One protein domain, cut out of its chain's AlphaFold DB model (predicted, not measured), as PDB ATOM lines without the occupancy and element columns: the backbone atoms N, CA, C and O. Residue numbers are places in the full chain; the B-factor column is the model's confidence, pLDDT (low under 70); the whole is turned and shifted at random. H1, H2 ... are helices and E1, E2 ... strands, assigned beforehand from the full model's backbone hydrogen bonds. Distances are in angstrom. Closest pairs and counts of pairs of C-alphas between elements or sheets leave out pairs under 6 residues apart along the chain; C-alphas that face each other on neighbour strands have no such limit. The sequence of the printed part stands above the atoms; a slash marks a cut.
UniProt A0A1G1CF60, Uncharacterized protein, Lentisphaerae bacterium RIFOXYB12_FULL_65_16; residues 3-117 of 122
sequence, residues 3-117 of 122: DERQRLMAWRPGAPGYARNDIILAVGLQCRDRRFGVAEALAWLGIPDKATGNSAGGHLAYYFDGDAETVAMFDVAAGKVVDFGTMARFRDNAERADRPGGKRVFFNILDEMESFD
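What this domain is: This is residues 3 to 117 of the 122 residues of an uncharacterized protein of Lentisphaerae bacterium RIFOXYB12_FULL_65_16 (UniProt A0A1G1CF60). A strongly twisted four-stranded sheet, E1 to E4, has H2 and H3 packed on one face and the short H4 on the other. H1 crosses H2 on its side away from the sheet, and at the opposite end of the long axis lies the small hairpin E5 and E6, where residues 98 to 103 stick out. The printed part has 115 residues with four named helices and six named strands, in the order H1 H2 H3 E1 E2 E3 E4 E5 E6 H4; both sheets, E1 - E2 - E3 - E4 and E5 - E6, are antiparallel. The class is mixed, helices and strands; the whole is compact, with a radius of gyration of the C-alphas of 15.4 A, yet elongated, spanning 53 by 30 by 28 A.

How they stand to each other: H1, residues 3 to 10, touches H2, residues 20 to 34, the closest C-alphas being those of Leu 8 and Ala 26, 4.5 A apart; at 72 degrees they are only just about perpendicular. H2 forms a helical hairpin with H3, residues 38 to 45; the closest C-alphas, of Val 27 and Ala 41, are 6.6 A apart. E1, residues 50 to 54, E2, residues 59 to 63, E3, residues 70 to 77, and E4, residues 80 to 88, form a meander, each strand the antiparallel neighbour of the one before. N 52 and O 61 of E1 and E2 are 3.0 A apart, N 62 and O 72 of E2 and E3 2.8 A, and N 73 and O 85 of E3 and E4 2.8 A, within hydrogen-bond range. E4 bends by 62 degrees at residue 83. H2 is on this sheet at a height of 9.1 A, and C-alphas Arg 32 and Val 82 of H2 and E4, their closest, are 5.1 A apart. H3 is on the same face, over E2, at a height of 9.2 A. E5, residues 94 to 97, and E6, residues 104 to 107, form a hairpin, with N 96 and O 105 3.0 A apart. H4, residues 109 to 112, is on the opposite face from H2, at a height of 7.9 A. Every O i to N i+4 pair is within hydrogen-bond range in H1, H2 and H3; H4 is too short for such a pair.

Where its parts are: H1 begins at C-alpha 3, (9.442, -19.612, 12.240). H2 measures 20.6 A, E3 22.7 A and E4 23.3 A from first to last C-alpha. H4 ends at C-alpha 112, (12.012, -24.502, -25.820).

The domain as a whole: The C-alphas farthest apart, of Pro 16 and Gly 101, are 54.0 A apart. The printed part has no cut and no long link. Residues 99 to 101 have pLDDT under 70.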
ATOM      1  N   ASP A   3       9.980 -18.266  11.971       85.50
ATOM      2  CA  ASP A   3       9.442 -19.612  12.240       85.50
ATOM      3  C   ASP A   3       9.222 -20.442  10.967       85.50
ATOM      4  O   ASP A   3       9.675 -21.580  10.874       85.50
ATOM      5  N   GLU A   4       8.619 -19.849   9.934       90.50
ATOM      6  CA  GLU A   4       8.307 -20.573   8.695       90.50
ATOM      7  C   GLU A   4       9.565 -20.943   7.903       90.50
ATOM      8  O   GLU A   4       9.734 -22.073   7.452       90.50
ATOM      9  N   ARG A   5      10.520 -20.012   7.793       91.62
ATOM     10  CA  ARG A   5      11.807 -20.309   7.153       91.62
ATOM     11  C   ARG A   5      12.563 -21.394   7.921       91.62
ATOM     12  O   ARG A   5      13.162 -22.257   7.289       91.62
ATOM     13  N   GLN A   6      12.554 -21.365   9.256       92.88
ATOM     14  CA  GLN A   6      13.199 -22.403  10.066       92.88
ATOM     15  C   GLN A   6      12.519 -23.762   9.883       92.88
ATOM     16  O   GLN A   6      13.222 -24.749   9.677       92.88
ATOM     17  N   ARG A   7      11.177 -23.805   9.867       94.44
ATOM     18  CA  ARG A   7      10.395 -25.007   9.549       94.44
ATOM     19  C   ARG A   7      10.830 -25.603   8.208       94.44
ATOM     20  O   ARG A   7      11.246 -26.756   8.149       94.44
ATOM     21  N   LEU A   8      10.835 -24.796   7.148       95.62
ATOM     22  CA  LEU A   8      11.231 -25.223   5.801       95.62
ATOM     23  C   LEU A   8      12.701 -25.677   5.723       95.62
ATOM     24  O   LEU A   8      13.008 -26.683   5.091       95.62
ATOM     25  N   MET A   9      13.623 -24.989   6.401       94.75
ATOM     26  CA  MET A   9      15.044 -25.373   6.437       94.75
ATOM     27  C   MET A   9      15.306 -26.660   7.243       94.75
ATOM     28  O   MET A   9      16.300 -27.355   7.002       94.75
ATOM     29  N   ALA A  10      14.423 -27.001   8.186       93.75
ATOM     30  CA  ALA A  10      14.478 -28.245   8.951       93.75
ATOM     31  C   ALA A  10      13.927 -29.452   8.173       93.75
ATOM     32  O   ALA A  10      14.241 -30.591   8.518       93.75
ATOM     33  N   TRP A  11      13.145 -29.221   7.114       95.81
ATOM     34  CA  TRP A  11      12.542 -30.285   6.318       95.81
ATOM     35  C   TRP A  11      13.582 -31.233   5.710       95.81
ATOM     36  O   TRP A  11      14.649 -30.811   5.252       95.81
ATOM     37  N   ARG A  12      13.255 -32.523   5.677       94.81
ATOM     38  CA  ARG A  12      14.028 -33.593   5.038       94.81
ATOM     39  C   ARG A  12      13.061 -34.551   4.328       94.81
ATOM     40  O   ARG A  12      11.903 -34.626   4.749       94.81
ATOM     41  N   PRO A  13      13.513 -35.313   3.315       94.50
ATOM     42  CA  PRO A  13      12.675 -36.313   2.659       94.50
ATOM     43  C   PRO A  13      12.006 -37.257   3.669       94.50
ATOM     44  O   PRO A  13      12.656 -37.752   4.589       94.50
ATOM     45  N   GLY A  14      10.696 -37.466   3.517       91.19
ATOM     46  CA  GLY A  14       9.881 -38.276   4.431       91.19
ATOM     47  C   GLY A  14       9.349 -37.545   5.673       91.19
ATOM     48  O   GLY A  14       8.594 -38.144   6.436       91.19
ATOM     49  N   ALA A  15       9.686 -36.267   5.888       93.19
ATOM     50  CA  ALA A  15       9.115 -35.494   6.990       93.19
ATOM     51  C   ALA A  15       7.599 -35.263   6.783       93.19
ATOM     52  O   ALA A  15       7.200 -34.739   5.737       93.19
ATOM     53  N   PRO A  16       6.742 -35.622   7.761       90.94
ATOM     54  CA  PRO A  16       5.296 -35.456   7.647       90.94
ATOM     55  C   PRO A  16       4.873 -33.992   7.829       90.94
ATOM     56  O   PRO A  16       5.581 -33.202   8.452       90.94
ATOM     57  N   GLY A  17       3.679 -33.640   7.342       88.62
ATOM     58  CA  GLY A  17       3.068 -32.325   7.590       88.62
ATOM     59  C   GLY A  17       3.551 -31.192   6.677       88.62
ATOM     60  O   GLY A  17       3.397 -30.028   7.031       88.62
ATOM     61  N   TYR A  18       4.126 -31.520   5.518       90.81
ATOM     62  CA  TYR A  18       4.539 -30.552   4.501       90.81
ATOM     63  C   TYR A  18       3.721 -30.774   3.239       90.81
ATOM     64  O   TYR A  18       3.684 -31.882   2.700       90.81
ATOM     65  N   ALA A  19       3.061 -29.720   2.769       89.62
ATOM     66  CA  ALA A  19       2.419 -29.754   1.466       89.62
ATOM     67  C   ALA A  19       3.484 -29.742   0.360       89.62
ATOM     68  O   ALA A  19       4.615 -29.310   0.571       89.62
ATOM     69  N   ARG A  20       3.107 -30.141  -0.857       86.94
ATOM     70  CA  ARG A  20       3.982 -30.087  -2.040       86.94
ATOM     71  C   ARG A  20       4.726 -28.753  -2.175       86.94
ATOM     72  O   ARG A  20       5.940 -28.742  -2.344       86.94
ATOM     73  N   ASN A  21       4.011 -27.633  -2.075       87.75
ATOM     74  CA  ASN A  21       4.613 -26.308  -2.239       87.75
ATOM     75  C   ASN A  21       5.617 -25.989  -1.121       87.75
ATOM     76  O   ASN A  21       6.636 -25.353  -1.384       87.75
ATOM     77  N   ASP A  22       5.387 -26.498   0.093       92.19
ATOM     78  CA  ASP A  22       6.355 -26.399   1.184       92.19
ATOM     79  C   ASP A  22       7.620 -27.193   0.863       92.19
ATOM     80  O   ASP A  22       8.718 -26.725   1.137       92.19
ATOM     81  N   ILE A  23       7.486 -28.376   0.254       92.88
ATOM     82  CA  ILE A  23       8.627 -29.207  -0.156       92.88
ATOM     83  C   ILE A  23       9.468 -28.472  -1.208       92.88
ATOM     84  O   ILE A  23      10.689 -28.415  -1.077       92.88
ATOM     85  N   ILE A  24       8.834 -27.841  -2.201       91.81
ATOM     86  CA  ILE A  24       9.525 -27.026  -3.220       91.81
ATOM     87  C   ILE A  24      10.324 -25.908  -2.561       91.81
ATOM     88  O   ILE A  24      11.516 -25.749  -2.824       91.81
ATOM     89  N   LEU A  25       9.661 -25.144  -1.689       93.94
ATOM     90  CA  LEU A  25      10.278 -24.037  -0.969       93.94
ATOM     91  C   LEU A  25      11.423 -24.538  -0.085       93.94
ATOM     92  O   LEU A  25      12.503 -23.955  -0.098       93.94
ATOM     93  N   ALA A  26      11.220 -25.628   0.649       95.69
ATOM     94  CA  ALA A  26      12.224 -26.224   1.516       95.69
ATOM     95  C   ALA A  26      13.462 -26.688   0.744       95.69
ATOM     96  O   ALA A  26      14.583 -26.361   1.140       95.69
ATOM     97  N   VAL A  27      13.277 -27.416  -0.362       95.56
ATOM     98  CA  VAL A  27      14.393 -27.871  -1.199       95.56
ATOM     99  C   VAL A  27      15.088 -26.682  -1.842       95.56
ATOM    100  O   VAL A  27      16.302 -26.576  -1.730       95.56
ATOM    101  N   GLY A  28      14.349 -25.747  -2.436       95.56
ATOM    102  CA  GLY A  28      14.924 -24.553  -3.051       95.56
ATOM    103  C   GLY A  28      15.749 -23.710  -2.075       95.56
ATOM    104  O   GLY A  28      16.885 -23.328  -2.370       95.56
ATOM    105  N   LEU A  29      15.224 -23.477  -0.867       95.62
ATOM    106  CA  LEU A  29      15.939 -22.769   0.195       95.62
ATOM    107  C   LEU A  29      17.216 -23.507   0.610       95.62
ATOM    108  O   LEU A  29      18.260 -22.871   0.774       95.62
ATOM    109  N   GLN A  30      17.157 -24.834   0.739       95.62
ATOM    110  CA  GLN A  30      18.327 -25.642   1.071       95.62
ATOM    111  C   GLN A  30      19.337 -25.718  -0.071       95.62
ATOM    112  O   GLN A  30      20.531 -25.673   0.199       95.62
ATOM    113  N   CYS A  31      18.906 -25.742  -1.329       95.75
ATOM    114  CA  CYS A  31      19.790 -25.636  -2.484       95.75
ATOM    115  C   CYS A  31      20.551 -24.309  -2.472       95.75
ATOM    116  O   CYS A  31      21.774 -24.293  -2.606       95.75
ATOM    117  N   ARG A  32      19.851 -23.195  -2.238       93.44
ATOM    118  CA  ARG A  32      20.470 -21.866  -2.184       93.44
ATOM    119  C   ARG A  32      21.498 -21.739  -1.053       93.44
ATOM    120  O   ARG A  32      22.517 -21.076  -1.240       93.44
ATOM    121  N   ASP A  33      21.238 -22.371   0.090       93.06
ATOM    122  CA  ASP A  33      22.098 -22.326   1.281       93.06
ATOM    123  C   ASP A  33      23.268 -23.327   1.215       93.06
ATOM    124  O   ASP A  33      24.426 -22.968   1.415       93.06
ATOM    125  N   ARG A  34      22.976 -24.586   0.874       90.25
ATOM    126  CA  ARG A  34      23.904 -25.729   0.941       90.25
ATOM    127  C   ARG A  34      24.521 -26.103  -0.407       90.25
ATOM    128  O   ARG A  34      25.420 -26.937  -0.440       90.25
ATOM    129  N   ARG A  35      24.058 -25.500  -1.509       88.44
ATOM    130  CA  ARG A  35      24.523 -25.744  -2.888       88.44
ATOM    131  C   ARG A  35      24.441 -27.222  -3.285       88.44
ATOM    132  O   ARG A  35      25.438 -27.834  -3.683       88.44
ATOM    133  N   PHE A  36      23.241 -27.793  -3.179       94.06
ATOM    134  CA  PHE A  36      22.971 -29.154  -3.650       94.06
ATOM    135  C   PHE A  36      23.307 -29.310  -5.127       94.06
ATOM    136  O   PHE A  36      23.092 -28.401  -5.934       94.06
ATOM    137  N   GLY A  37      23.845 -30.480  -5.471       94.56
ATOM    138  CA  GLY A  37      23.907 -30.890  -6.872       94.56
ATOM    139  C   GLY A  37      22.500 -31.134  -7.416       94.56
ATOM    140  O   GLY A  37      21.585 -31.423  -6.646       94.56
ATOM    141  N   VAL A  38      22.326 -31.062  -8.736       93.69
ATOM    142  CA  VAL A  38      21.016 -31.309  -9.368       93.69
ATOM    143  C   VAL A  38      20.427 -32.664  -8.960       93.69
ATOM    144  O   VAL A  38      19.277 -32.721  -8.534       93.69
ATOM    145  N   ALA A  39      21.222 -33.737  -8.996       91.94
ATOM    146  CA  ALA A  39      20.757 -35.076  -8.626       91.94
ATOM    147  C   ALA A  39      20.288 -35.161  -7.161       91.94
ATOM    148  O   ALA A  39      19.285 -35.801  -6.857       91.94
ATOM    149  N   GLU A  40      20.990 -34.478  -6.252       94.81
ATOM    150  CA  GLU A  40      20.620 -34.413  -4.835       94.81
ATOM    151  C   GLU A  40      19.315 -33.632  -4.643       94.81
ATOM    152  O   GLU A  40      18.421 -34.102  -3.946       94.81
ATOM    153  N   ALA A  41      19.168 -32.480  -5.305       94.50
ATOM    154  CA  ALA A  41      17.939 -31.692  -5.251       94.50
ATOM    155  C   ALA A  41      16.727 -32.491  -5.761       94.50
ATOM    156  O   ALA A  41      15.681 -32.502  -5.115       94.50
ATOM    157  N   LEU A  42      16.881 -33.212  -6.876       92.19
ATOM    158  CA  LEU A  42      15.835 -34.076  -7.428       92.19
ATOM    159  C   LEU A  42      15.494 -35.238  -6.492       92.19
ATOM    160  O   LEU A  42      14.321 -35.481  -6.230       92.19
ATOM    161  N   ALA A  43      16.498 -35.902  -5.914       93.06
ATOM    162  CA  ALA A  43      16.272 -36.964  -4.938       93.06
ATOM    163  C   ALA A  43      15.491 -36.470  -3.708       93.06
ATOM    164  O   ALA A  43      14.723 -37.228  -3.118       93.06
ATOM    165  N   TRP A  44      15.667 -35.199  -3.329       94.88
ATOM    166  CA  TRP A  44      14.893 -34.587  -2.257       94.88
ATOM    167  C   TRP A  44      13.464 -34.244  -2.682       94.88
ATOM    168  O   TRP A  44      12.545 -34.479  -1.908       94.88
ATOM    169  N   LEU A  45      13.256 -33.715  -3.890       92.06
ATOM    170  CA  LEU A  45      11.917 -33.394  -4.409       92.06
ATOM    171  C   LEU A  45      11.057 -34.639  -4.660       92.06
ATOM    172  O   LEU A  45       9.833 -34.564  -4.549       92.06
ATOM    173  N   GLY A  46      11.692 -35.771  -4.971       89.88
ATOM    174  CA  GLY A  46      11.032 -37.027  -5.302       89.88
ATOM    175  C   GLY A  46      10.974 -37.283  -6.807       89.88
ATOM    176  O   GLY A  46      11.802 -36.796  -7.575       89.88
ATOM    177  N   ILE A  47      10.011 -38.108  -7.224       86.62
ATOM    178  CA  ILE A  47       9.804 -38.449  -8.635       86.62
ATOM    179  C   ILE A  47       8.852 -37.409  -9.251       86.62
ATOM    180  O   ILE A  47       7.740 -37.255  -8.740       86.62
ATOM    181  N   PRO A  48       9.255 -36.690 -10.315       89.62
ATOM    182  CA  PRO A  48       8.356 -35.802 -11.043       89.62
ATOM    183  C   PRO A  48       7.459 -36.575 -12.016       89.62
ATOM    184  O   PRO A  48       7.824 -37.657 -12.471       89.62
ATOM    185  N   ASP A  49       6.371 -35.945 -12.463       90.44
ATOM    186  CA  ASP A  49       5.648 -36.374 -13.675       90.44
ATOM    187  C   ASP A  49       6.540 -36.257 -14.910       90.44
ATOM    188  O   ASP A  49       6.520 -37.073 -15.833       90.44
ATOM    189  N   LYS A  50       7.303 -35.164 -14.941       91.50
ATOM    190  CA  LYS A  50       8.188 -34.784 -16.031       91.50
ATOM    191  C   LYS A  50       9.276 -33.863 -15.490       91.50
ATOM    192  O   LYS A  50       9.034 -33.053 -14.601       91.50
ATOM    193  N   ALA A  51      10.457 -33.926 -16.082       93.75
ATOM    194  CA  ALA A  51      11.462 -32.883 -15.943       93.75
ATOM    195  C   ALA A  51      11.947 -32.461 -17.332       93.75
ATOM    196  O   ALA A  51      12.092 -33.297 -18.230       93.75
ATOM    197  N   THR A  52      12.188 -31.167 -17.511       95.88
ATOM    198  CA  THR A  52      12.811 -30.610 -18.718       95.88
ATOM    199  C   THR A  52      13.958 -29.693 -18.336       95.88
ATOM    200  O   THR A  52      14.032 -29.212 -17.208       95.88
ATOM    201  N   GLY A  53      14.889 -29.468 -19.257       95.06
ATOM    202  CA  GLY A  53      16.061 -28.653 -18.978       95.06
ATOM    203  C   GLY A  53      16.562 -27.873 -20.181       95.06
ATOM    204  O   GLY A  53      16.383 -28.264 -21.331       95.06
ATOM    205  N   ASN A  54      17.241 -26.774 -19.879       94.31
ATOM    206  CA  ASN A  54      18.106 -26.038 -20.784       94.31
ATOM    207  C   ASN A  54      19.457 -25.876 -20.080       94.31
ATOM    208  O   ASN A  54      19.661 -24.926 -19.324       94.31
ATOM    209  N   SER A  55      20.370 -26.825 -20.288       90.44
ATOM    210  CA  SER A  55      21.682 -26.804 -19.631       90.44
ATOM    211  C   SER A  55      22.557 -25.643 -20.094       90.44
ATOM    212  O   SER A  55      23.291 -25.082 -19.286       90.44
ATOM    213  N   ALA A  56      22.438 -25.230 -21.359       89.88
ATOM    214  CA  ALA A  56      23.158 -24.079 -21.899       89.88
ATOM    215  C   ALA A  56      22.742 -22.766 -21.213       89.88
ATOM    216  O   ALA A  56      23.579 -21.893 -20.997       89.88
ATOM    217  N   GLY A  57      21.461 -22.643 -20.854       89.44
ATOM    218  CA  GLY A  57      20.926 -21.538 -20.056       89.44
ATOM    219  C   GLY A  57      21.039 -21.736 -18.541       89.44
ATOM    220  O   GLY A  57      20.838 -20.784 -17.798       89.44
ATOM    221  N   GLY A  58      21.366 -22.943 -18.071       93.44
ATOM    222  CA  GLY A  58      21.417 -23.264 -16.646       93.44
ATOM    223  C   GLY A  58      20.037 -23.343 -15.991       93.44
ATOM    224  O   GLY A  58      19.886 -22.912 -14.857       93.44
ATOM    225  N   HIS A  59      19.025 -23.884 -16.674       94.75
ATOM    226  CA  HIS A  59      17.662 -23.967 -16.141       94.75
ATOM    227  C   HIS A  59      17.126 -25.399 -16.138       94.75
ATOM    228  O   HIS A  59      17.276 -26.134 -17.115       94.75
ATOM    229  N   LEU A  60      16.448 -25.767 -15.054       95.50
ATOM    230  CA  LEU A  60      15.765 -27.045 -14.861       95.50
ATOM    231  C   LEU A  60      14.314 -26.782 -14.452       95.50
ATOM    232  O   LEU A  60      14.066 -26.105 -13.457       95.50
ATOM    233  N   ALA A  61      13.367 -27.349 -15.191       95.62
ATOM    234  CA  ALA A  61      11.951 -27.317 -14.862       95.62
ATOM    235  C   ALA A  61      11.502 -28.681 -14.320       95.62
ATOM    236  O   ALA A  61      11.669 -29.715 -14.971       95.62
ATOM    237  N   TYR A  62      10.915 -28.678 -13.125       95.06
ATOM    238  CA  TYR A  62      10.410 -29.858 -12.432       95.06
ATOM    239  C   TYR A  62       8.885 -29.807 -12.336       95.06
ATOM    240  O   TYR A  62       8.317 -28.923 -11.682       95.06
ATOM    241  N   TYR A  63       8.222 -30.771 -12.972       93.56
ATOM    242  CA  TYR A  63       6.769 -30.873 -13.018       93.56
ATOM    243  C   TYR A  63       6.303 -31.845 -11.939       93.56
ATOM    244  O   TYR A  63       6.629 -33.032 -11.969       93.56
ATOM    245  N   PHE A  64       5.538 -31.331 -10.983       86.00
ATOM    246  CA  PHE A  64       4.961 -32.151  -9.928       86.00
ATOM    247  C   PHE A  64       3.707 -32.864 -10.397       86.00
ATOM    248  O   PHE A  64       2.913 -32.287 -11.142       86.00
ATOM    249  N   ASP A  65       3.498 -34.047  -9.823       82.19
ATOM    250  CA  ASP A  65       2.251 -34.784  -9.958       82.19
ATOM    251  C   ASP A  65       1.044 -33.926  -9.560       82.19
ATOM    252  O   ASP A  65       1.005 -33.270  -8.505       82.19
ATOM    253  N   GLY A  66       0.081 -33.881 -10.478       80.31
ATOM    254  CA  GLY A  66      -1.197 -33.201 -10.319       80.31
ATOM    255  C   GLY A  66      -1.155 -31.667 -10.318       80.31
ATOM    256  O   GLY A  66      -2.194 -31.057 -10.064       80.31
ATOM    257  N   ASP A  67      -0.018 -31.005 -10.581       85.12
ATOM    258  CA  ASP A  67       0.023 -29.538 -10.735       85.12
ATOM    259  C   ASP A  67      -0.067 -29.126 -12.203       85.12
ATOM    260  O   ASP A  67       0.931 -29.077 -12.924       85.12
ATOM    261  N   ALA A  68      -1.275 -28.813 -12.661       85.50
ATOM    262  CA  ALA A  68      -1.485 -28.373 -14.032       85.50
ATOM    263  C   ALA A  68      -1.033 -26.923 -14.273       85.50
ATOM    264  O   ALA A  68      -0.709 -26.582 -15.404       85.50
ATOM    265  N   GLU A  69      -0.983 -26.058 -13.261       89.56
ATOM    266  CA  GLU A  69      -0.853 -24.613 -13.482       89.56
ATOM    267  C   GLU A  69       0.594 -24.133 -13.461       89.56
ATOM    268  O   GLU A  69       0.972 -23.240 -14.234       89.56
ATOM    269  N   THR A  70       1.410 -24.719 -12.583       91.06
ATOM    270  CA  THR A  70       2.767 -24.243 -12.319       91.06
ATOM    271  C   THR A  70       3.814 -25.345 -12.404       91.06
ATOM    272  O   THR A  70       3.524 -26.536 -12.338       91.06
ATOM    273  N   VAL A  71       5.059 -24.927 -12.604       93.81
ATOM    274  CA  VAL A  71       6.249 -25.776 -12.596       93.81
ATOM    275  C   VAL A  71       7.275 -25.152 -11.655       93.81
ATOM    276  O   VAL A  71       7.381 -23.921 -11.605       93.81
ATOM    277  N   ALA A  72       8.027 -25.964 -10.906       94.06
ATOM    278  CA  ALA A  72       9.186 -25.430 -10.196       94.06
ATOM    279  C   ALA A  72      10.326 -25.235 -11.185       94.06
ATOM    280  O   ALA A  72      10.653 -26.129 -11.961       94.06
ATOM    281  N   MET A  73      10.931 -24.062 -11.124       95.12
ATOM    282  CA  MET A  73      12.099 -23.697 -11.898       95.12
ATOM    283  C   MET A  73      13.296 -23.627 -10.970       95.12
ATOM    284  O   MET A  73      13.221 -23.014  -9.907       95.12
ATOM    285  N   PHE A  74      14.393 -24.238 -11.386       95.31
ATOM    286  CA  PHE A  74      15.663 -24.218 -10.685       95.31
ATOM    287  C   PHE A  74      16.731 -23.649 -11.602       95.31
ATOM    288  O   PHE A  74      16.897 -24.110 -12.735       95.31
ATOM    289  N   ASP A  75      17.480 -22.686 -11.080       95.50
ATOM    290  CA  ASP A  75      18.669 -22.172 -11.740       95.50
ATOM    291  C   ASP A  75      19.866 -23.005 -11.308       95.50
ATOM    292  O   ASP A  75      20.071 -23.271 -10.121       95.50
ATOM    293  N   VAL A  76      20.663 -23.426 -12.281       95.81
ATOM    294  CA  VAL A  76      21.801 -24.318 -12.109       95.81
ATOM    295  C   VAL A  76      23.060 -23.626 -12.608       95.81
ATOM    296  O   VAL A  76      23.153 -23.229 -13.765       95.81
ATOM    297  N   ALA A  77      24.066 -23.537 -11.742       94.56
ATOM    298  CA  ALA A  77      25.394 -23.050 -12.093       94.56
ATOM    299  C   ALA A  77      26.457 -24.015 -11.563       94.56
ATOM    300  O   ALA A  77      26.410 -24.413 -10.398       94.56
ATOM    301  N   ALA A  78      27.411 -24.401 -12.420       92.38
ATOM    302  CA  ALA A  78      28.466 -25.372 -12.095       92.38
ATOM    303  C   ALA A  78      27.919 -26.669 -11.452       92.38
ATOM    304  O   ALA A  78      28.406 -27.132 -10.421       92.38
ATOM    305  N   GLY A  79      26.825 -27.188 -12.019       92.62
ATOM    306  CA  GLY A  79      26.122 -28.387 -11.557       92.62
ATOM    307  C   GLY A  79      25.412 -28.274 -10.205       92.62
ATOM    308  O   GLY A  79      24.916 -29.272  -9.673       92.62
ATOM    309  N   LYS A  80      25.340 -27.066  -9.631       95.62
ATOM    310  CA  LYS A  80      24.660 -26.780  -8.365       95.62
ATOM    311  C   LYS A  80      23.397 -25.976  -8.590       95.62
ATOM    312  O   LYS A  80      23.411 -25.020  -9.359       95.62
ATOM    313  N   VAL A  81      22.334 -26.309  -7.865       96.25
ATOM    314  CA  VAL A  81      21.131 -25.474  -7.829       96.25
ATOM    315  C   VAL A  81      21.445 -24.219  -7.016       96.25
ATOM    316  O   VAL A  81      21.809 -24.301  -5.839       96.25
ATOM    317  N   VAL A  82      21.358 -23.057  -7.658       95.62
ATOM    318  CA  VAL A  82      21.756 -21.768  -7.082       95.62
ATOM    319  C   VAL A  82      20.589 -20.861  -6.739       95.62
ATOM    320  O   VAL A  82      20.728 -20.062  -5.809       95.62
ATOM    321  N   ASP A  83      19.470 -21.011  -7.440       95.00
ATOM    322  CA  ASP A  83      18.224 -20.314  -7.151       95.00
ATOM    323  C   ASP A  83      17.018 -21.152  -7.586       95.00
ATOM    324  O   ASP A  83      17.165 -22.210  -8.208       95.00
ATOM    325  N   PHE A  84      15.828 -20.706  -7.201       94.38
ATOM    326  CA  PHE A  84      14.591 -21.404  -7.508       94.38
ATOM    327  C   PHE A  84      13.391 -20.458  -7.556       94.38
ATOM    328  O   PHE A  84      13.363 -19.401  -6.926       94.38
ATOM    329  N   GLY A  85      12.352 -20.886  -8.259       92.69
ATOM    330  CA  GLY A  85      11.087 -20.180  -8.344       92.69
ATOM    331  C   GLY A  85       9.986 -21.062  -8.912       92.69
ATOM    332  O   GLY A  85      10.141 -22.271  -9.076       92.69
ATOM    333  N   THR A  86       8.858 -20.440  -9.224       91.12
ATOM    334  CA  THR A  86       7.732 -21.095  -9.893       91.12
ATOM    335  C   THR A  86       7.406 -20.360 -11.175       91.12
ATOM    336  O   THR A  86       7.442 -19.129 -11.213       91.12
ATOM    337  N   MET A  87       7.024 -21.102 -12.205       91.75
ATOM    338  CA  MET A  87       6.655 -20.554 -13.503       91.75
ATOM    339  C   MET A  87       5.308 -21.109 -13.946       91.75
ATOM    340  O   MET A  87       4.943 -22.232 -13.606       91.75
ATOM    341  N   ALA A  88       4.544 -20.313 -14.689       91.75
ATOM    342  CA  ALA A  88       3.268 -20.755 -15.227       91.75
ATOM    343  C   ALA A  88       3.460 -21.639 -16.465       91.75
ATOM    344  O   ALA A  88       4.274 -21.314 -17.329       91.75
ATOM    345  N   ARG A  89       2.671 -22.715 -16.562       91.62
ATOM    346  CA  ARG A  89       2.827 -23.749 -17.597       91.62
ATOM    347  C   ARG A  89       2.243 -23.398 -18.966       91.62
ATOM    348  O   ARG A  89       2.760 -23.888 -19.960       91.62
ATOM    349  N   PHE A  90       1.176 -22.598 -19.020       88.31
ATOM    350  CA  PHE A  90       0.345 -22.427 -20.228       88.31
ATOM    351  C   PHE A  90       0.236 -20.985 -20.732       88.31
ATOM    352  O   PHE A  90      -0.723 -20.629 -21.412       88.31
ATOM    353  N   ARG A  91       1.179 -20.124 -20.359       90.00
ATOM    354  CA  ARG A  91       1.217 -18.737 -20.829       90.00
ATOM    355  C   ARG A  91       2.643 -18.327 -21.108       90.00
ATOM    356  O   ARG A  91       3.570 -18.888 -20.524       90.00
ATOM    357  N   ASP A  92       2.778 -17.308 -21.942       93.88
ATOM    358  CA  ASP A  92       4.062 -16.679 -22.183       93.88
ATOM    359  C   ASP A  92       4.663 -16.197 -20.860       93.88
ATOM    360  O   ASP A  92       3.999 -15.578 -20.022       93.88
ATOM    361  N   ASN A  93       5.928 -16.544 -20.665       90.44
ATOM    362  CA  ASN A  93       6.685 -16.304 -19.440       90.44
ATOM    363  C   ASN A  93       8.114 -15.818 -19.731       90.44
ATOM    364  O   ASN A  93       8.865 -15.536 -18.799       90.44
ATOM    365  N   ALA A  94       8.461 -15.668 -21.011       89.81
ATOM    366  CA  ALA A  94       9.716 -15.116 -21.478       89.81
ATOM    367  C   ALA A  94       9.486 -14.130 -22.630       89.81
ATOM    368  O   ALA A  94       8.491 -14.186 -23.356       89.81
ATOM    369  N   GLU A  95      10.440 -13.215 -22.790       91.31
ATOM    370  CA  GLU A  95      10.458 -12.211 -23.848       91.31
ATOM    371  C   GLU A  95      11.839 -12.208 -24.511       91.31
ATOM    372  O   GLU A  95      12.866 -12.223 -23.830       91.31
ATOM    373  N   ARG A  96      11.880 -12.157 -25.846       88.75
ATOM    374  CA  ARG A  96      13.114 -11.895 -26.601       88.75
ATOM    375  C   ARG A  96      12.902 -10.840 -27.676       88.75
ATOM    376  O   ARG A  96      11.811 -10.694 -28.225       88.75
ATOM    377  N   ALA A  97      13.971 -10.115 -27.990       87.31
ATOM    378  CA  ALA A  97      13.991  -9.204 -29.126       87.31
ATOM    379  C   ALA A  97      14.269  -9.993 -30.408       87.31
ATOM    380  O   ALA A  97      15.324 -10.619 -30.534       87.31
ATOM    381  N   ASP A  98      13.351  -9.927 -31.364       79.94
ATOM    382  CA  ASP A  98      13.585 -10.433 -32.710       79.94
ATOM    383  C   ASP A  98      14.581  -9.502 -33.431       79.94
ATOM    384  O   ASP A  98      14.379  -8.278 -33.516       79.94
ATOM    385  N   ARG A  99      15.717 -10.049 -33.886       68.12
ATOM    386  CA  ARG A  99      16.749  -9.284 -34.610       68.12
ATOM    387  C   ARG A  99      16.689  -9.585 -36.113       68.12
ATOM    388  O   ARG A  99      16.608 -10.758 -36.459       68.12
ATOM    389  N   PRO A 100      16.907  -8.588 -37.001       61.41
ATOM    390  CA  PRO A 100      16.964  -7.141 -36.786       61.41
ATOM    391  C   PRO A 100      15.631  -6.481 -37.189       61.41
ATOM    392  O   PRO A 100      15.309  -6.370 -38.367       61.41
ATOM    393  N   GLY A 101      14.868  -6.018 -36.198       64.19
ATOM    394  CA  GLY A 101      13.598  -5.304 -36.403       64.19
ATOM    395  C   GLY A 101      12.961  -4.768 -35.117       64.19
ATOM    396  O   GLY A 101      12.053  -3.944 -35.178       64.19
ATOM    397  N   GLY A 102      13.445  -5.195 -33.942       75.12
ATOM    398  CA  GLY A 102      13.041  -4.628 -32.648       75.12
ATOM    399  C   GLY A 102      11.661  -5.080 -32.166       75.12
ATOM    400  O   GLY A 102      11.179  -4.584 -31.148       75.12
ATOM    401  N   LYS A 103      11.024  -6.028 -32.864       85.25
ATOM    402  CA  LYS A 103       9.763  -6.615 -32.420       85.25
ATOM    403  C   LYS A 103      10.027  -7.518 -31.216       85.25
ATOM    404  O   LYS A 103      10.873  -8.408 -31.264       85.25
ATOM    405  N   ARG A 104       9.302  -7.269 -30.131       89.31
ATOM    406  CA  ARG A 104       9.297  -8.127 -28.943       89.31
ATOM    407  C   ARG A 104       8.454  -9.363 -29.236       89.31
ATOM    408  O   ARG A 104       7.339  -9.237 -29.746       89.31
ATOM    409  N   VAL A 105       9.000 -10.535 -28.939       90.81
ATOM    410  CA  VAL A 105       8.305 -11.820 -29.038       90.81
ATOM    411  C   VAL A 105       8.151 -12.363 -27.629       90.81
ATOM    412  O   VAL A 105       9.146 -12.559 -26.930       90.81
ATOM    413  N   PHE A 106       6.901 -12.582 -27.236       92.94
ATOM    414  CA  PHE A 106       6.537 -13.286 -26.016       92.94
ATOM    415  C   PHE A 106       6.356 -14.762 -26.353       92.94
ATOM    416  O   PHE A 106       5.870 -15.096 -27.435       92.94
ATOM    417  N   PHE A 107       6.841 -15.626 -25.472       92.25
ATOM    418  CA  PHE A 107       6.778 -17.070 -25.650       92.25
ATOM    419  C   PHE A 107       6.854 -17.774 -24.296       92.25
ATOM    420  O   PHE A 107       7.193 -17.175 -23.267       92.25
ATOM    421  N   ASN A 108       6.544 -19.063 -24.294       93.12
ATOM    422  CA  ASN A 108       6.714 -19.932 -23.144       93.12
ATOM    423  C   ASN A 108       8.080 -20.628 -23.223       93.12
ATOM    424  O   ASN A 108       8.313 -21.449 -24.105       93.12
ATOM    425  N   ILE A 109       8.987 -20.325 -22.290       91.44
ATOM    426  CA  ILE A 109      10.336 -20.910 -22.273       91.44
ATOM    427  C   ILE A 109      10.313 -22.432 -22.102       91.44
ATOM    428  O   ILE A 109      11.230 -23.109 -22.554       91.44
ATOM    429  N   LEU A 110       9.262 -22.983 -21.483       93.44
ATOM    430  CA  LEU A 110       9.128 -24.424 -21.264       93.44
ATOM    431  C   LEU A 110       8.986 -25.199 -22.578       93.44
ATOM    432  O   LEU A 110       9.388 -26.360 -22.632       93.44
ATOM    433  N   ASP A 111       8.456 -24.559 -23.624       91.81
ATOM    434  CA  ASP A 111       8.306 -25.156 -24.955       91.81
ATOM    435  C   ASP A 111       9.649 -25.252 -25.698       91.81
ATOM    436  O   ASP A 111       9.791 -26.041 -26.630       91.81
ATOM    437  N   GLU A 112      10.652 -24.482 -25.268       90.31
ATOM    438  CA  GLU A 112      12.012 -24.502 -25.820       90.31
ATOM    439  C   GLU A 112      12.969 -25.388 -25.008       90.31
ATOM    440  O   GLU A 112      14.141 -25.521 -25.362       90.31
ATOM    441  N   MET A 113      12.495 -25.994 -23.915       94.44
ATOM    442  CA  MET A 113      13.308 -26.886 -23.093       94.44
ATOM    443  C   MET A 113      13.348 -28.309 -23.644       94.44
ATOM    444  O   MET A 113      12.377 -28.842 -24.179       94.44
ATOM    445  N   GLU A 114      14.478 -28.968 -23.422       95.19
ATOM    446  CA  GLU A 114      14.700 -30.352 -23.813       95.19
ATOM    447  C   GLU A 114      14.215 -31.316 -22.726       95.19
ATOM    448  O   GLU A 114      14.019 -30.938 -21.567       95.19
ATOM    449  N   SER A 115      14.066 -32.597 -23.073       95.19
ATOM    450  CA  SER A 115      13.902 -33.636 -22.048       95.19
ATOM    451  C   SER A 115      15.093 -33.611 -21.093       95.19
ATOM    452  O   SER A 115      16.233 -33.445 -21.527       95.19
ATOM    453  N   PHE A 116      14.827 -33.754 -19.794       94.38
ATOM    454  CA  PHE A 116      15.880 -33.691 -18.790       94.38
ATOM    455  C   PHE A 116      16.941 -34.778 -19.009       94.38
ATOM    456  O   PHE A 116      16.630 -35.963 -19.110       94.38
ATOM    457  N   ASP A 117      18.199 -34.345 -19.025       93.00
ATOM    458  CA  ASP A 117      19.384 -35.192 -19.054       93.00
ATOM    459  C   ASP A 117      20.348 -34.693 -17.979       93.00
ATOM    460  O   ASP A 117      20.999 -33.658 -18.136       93.00
TER     461      ASP A 117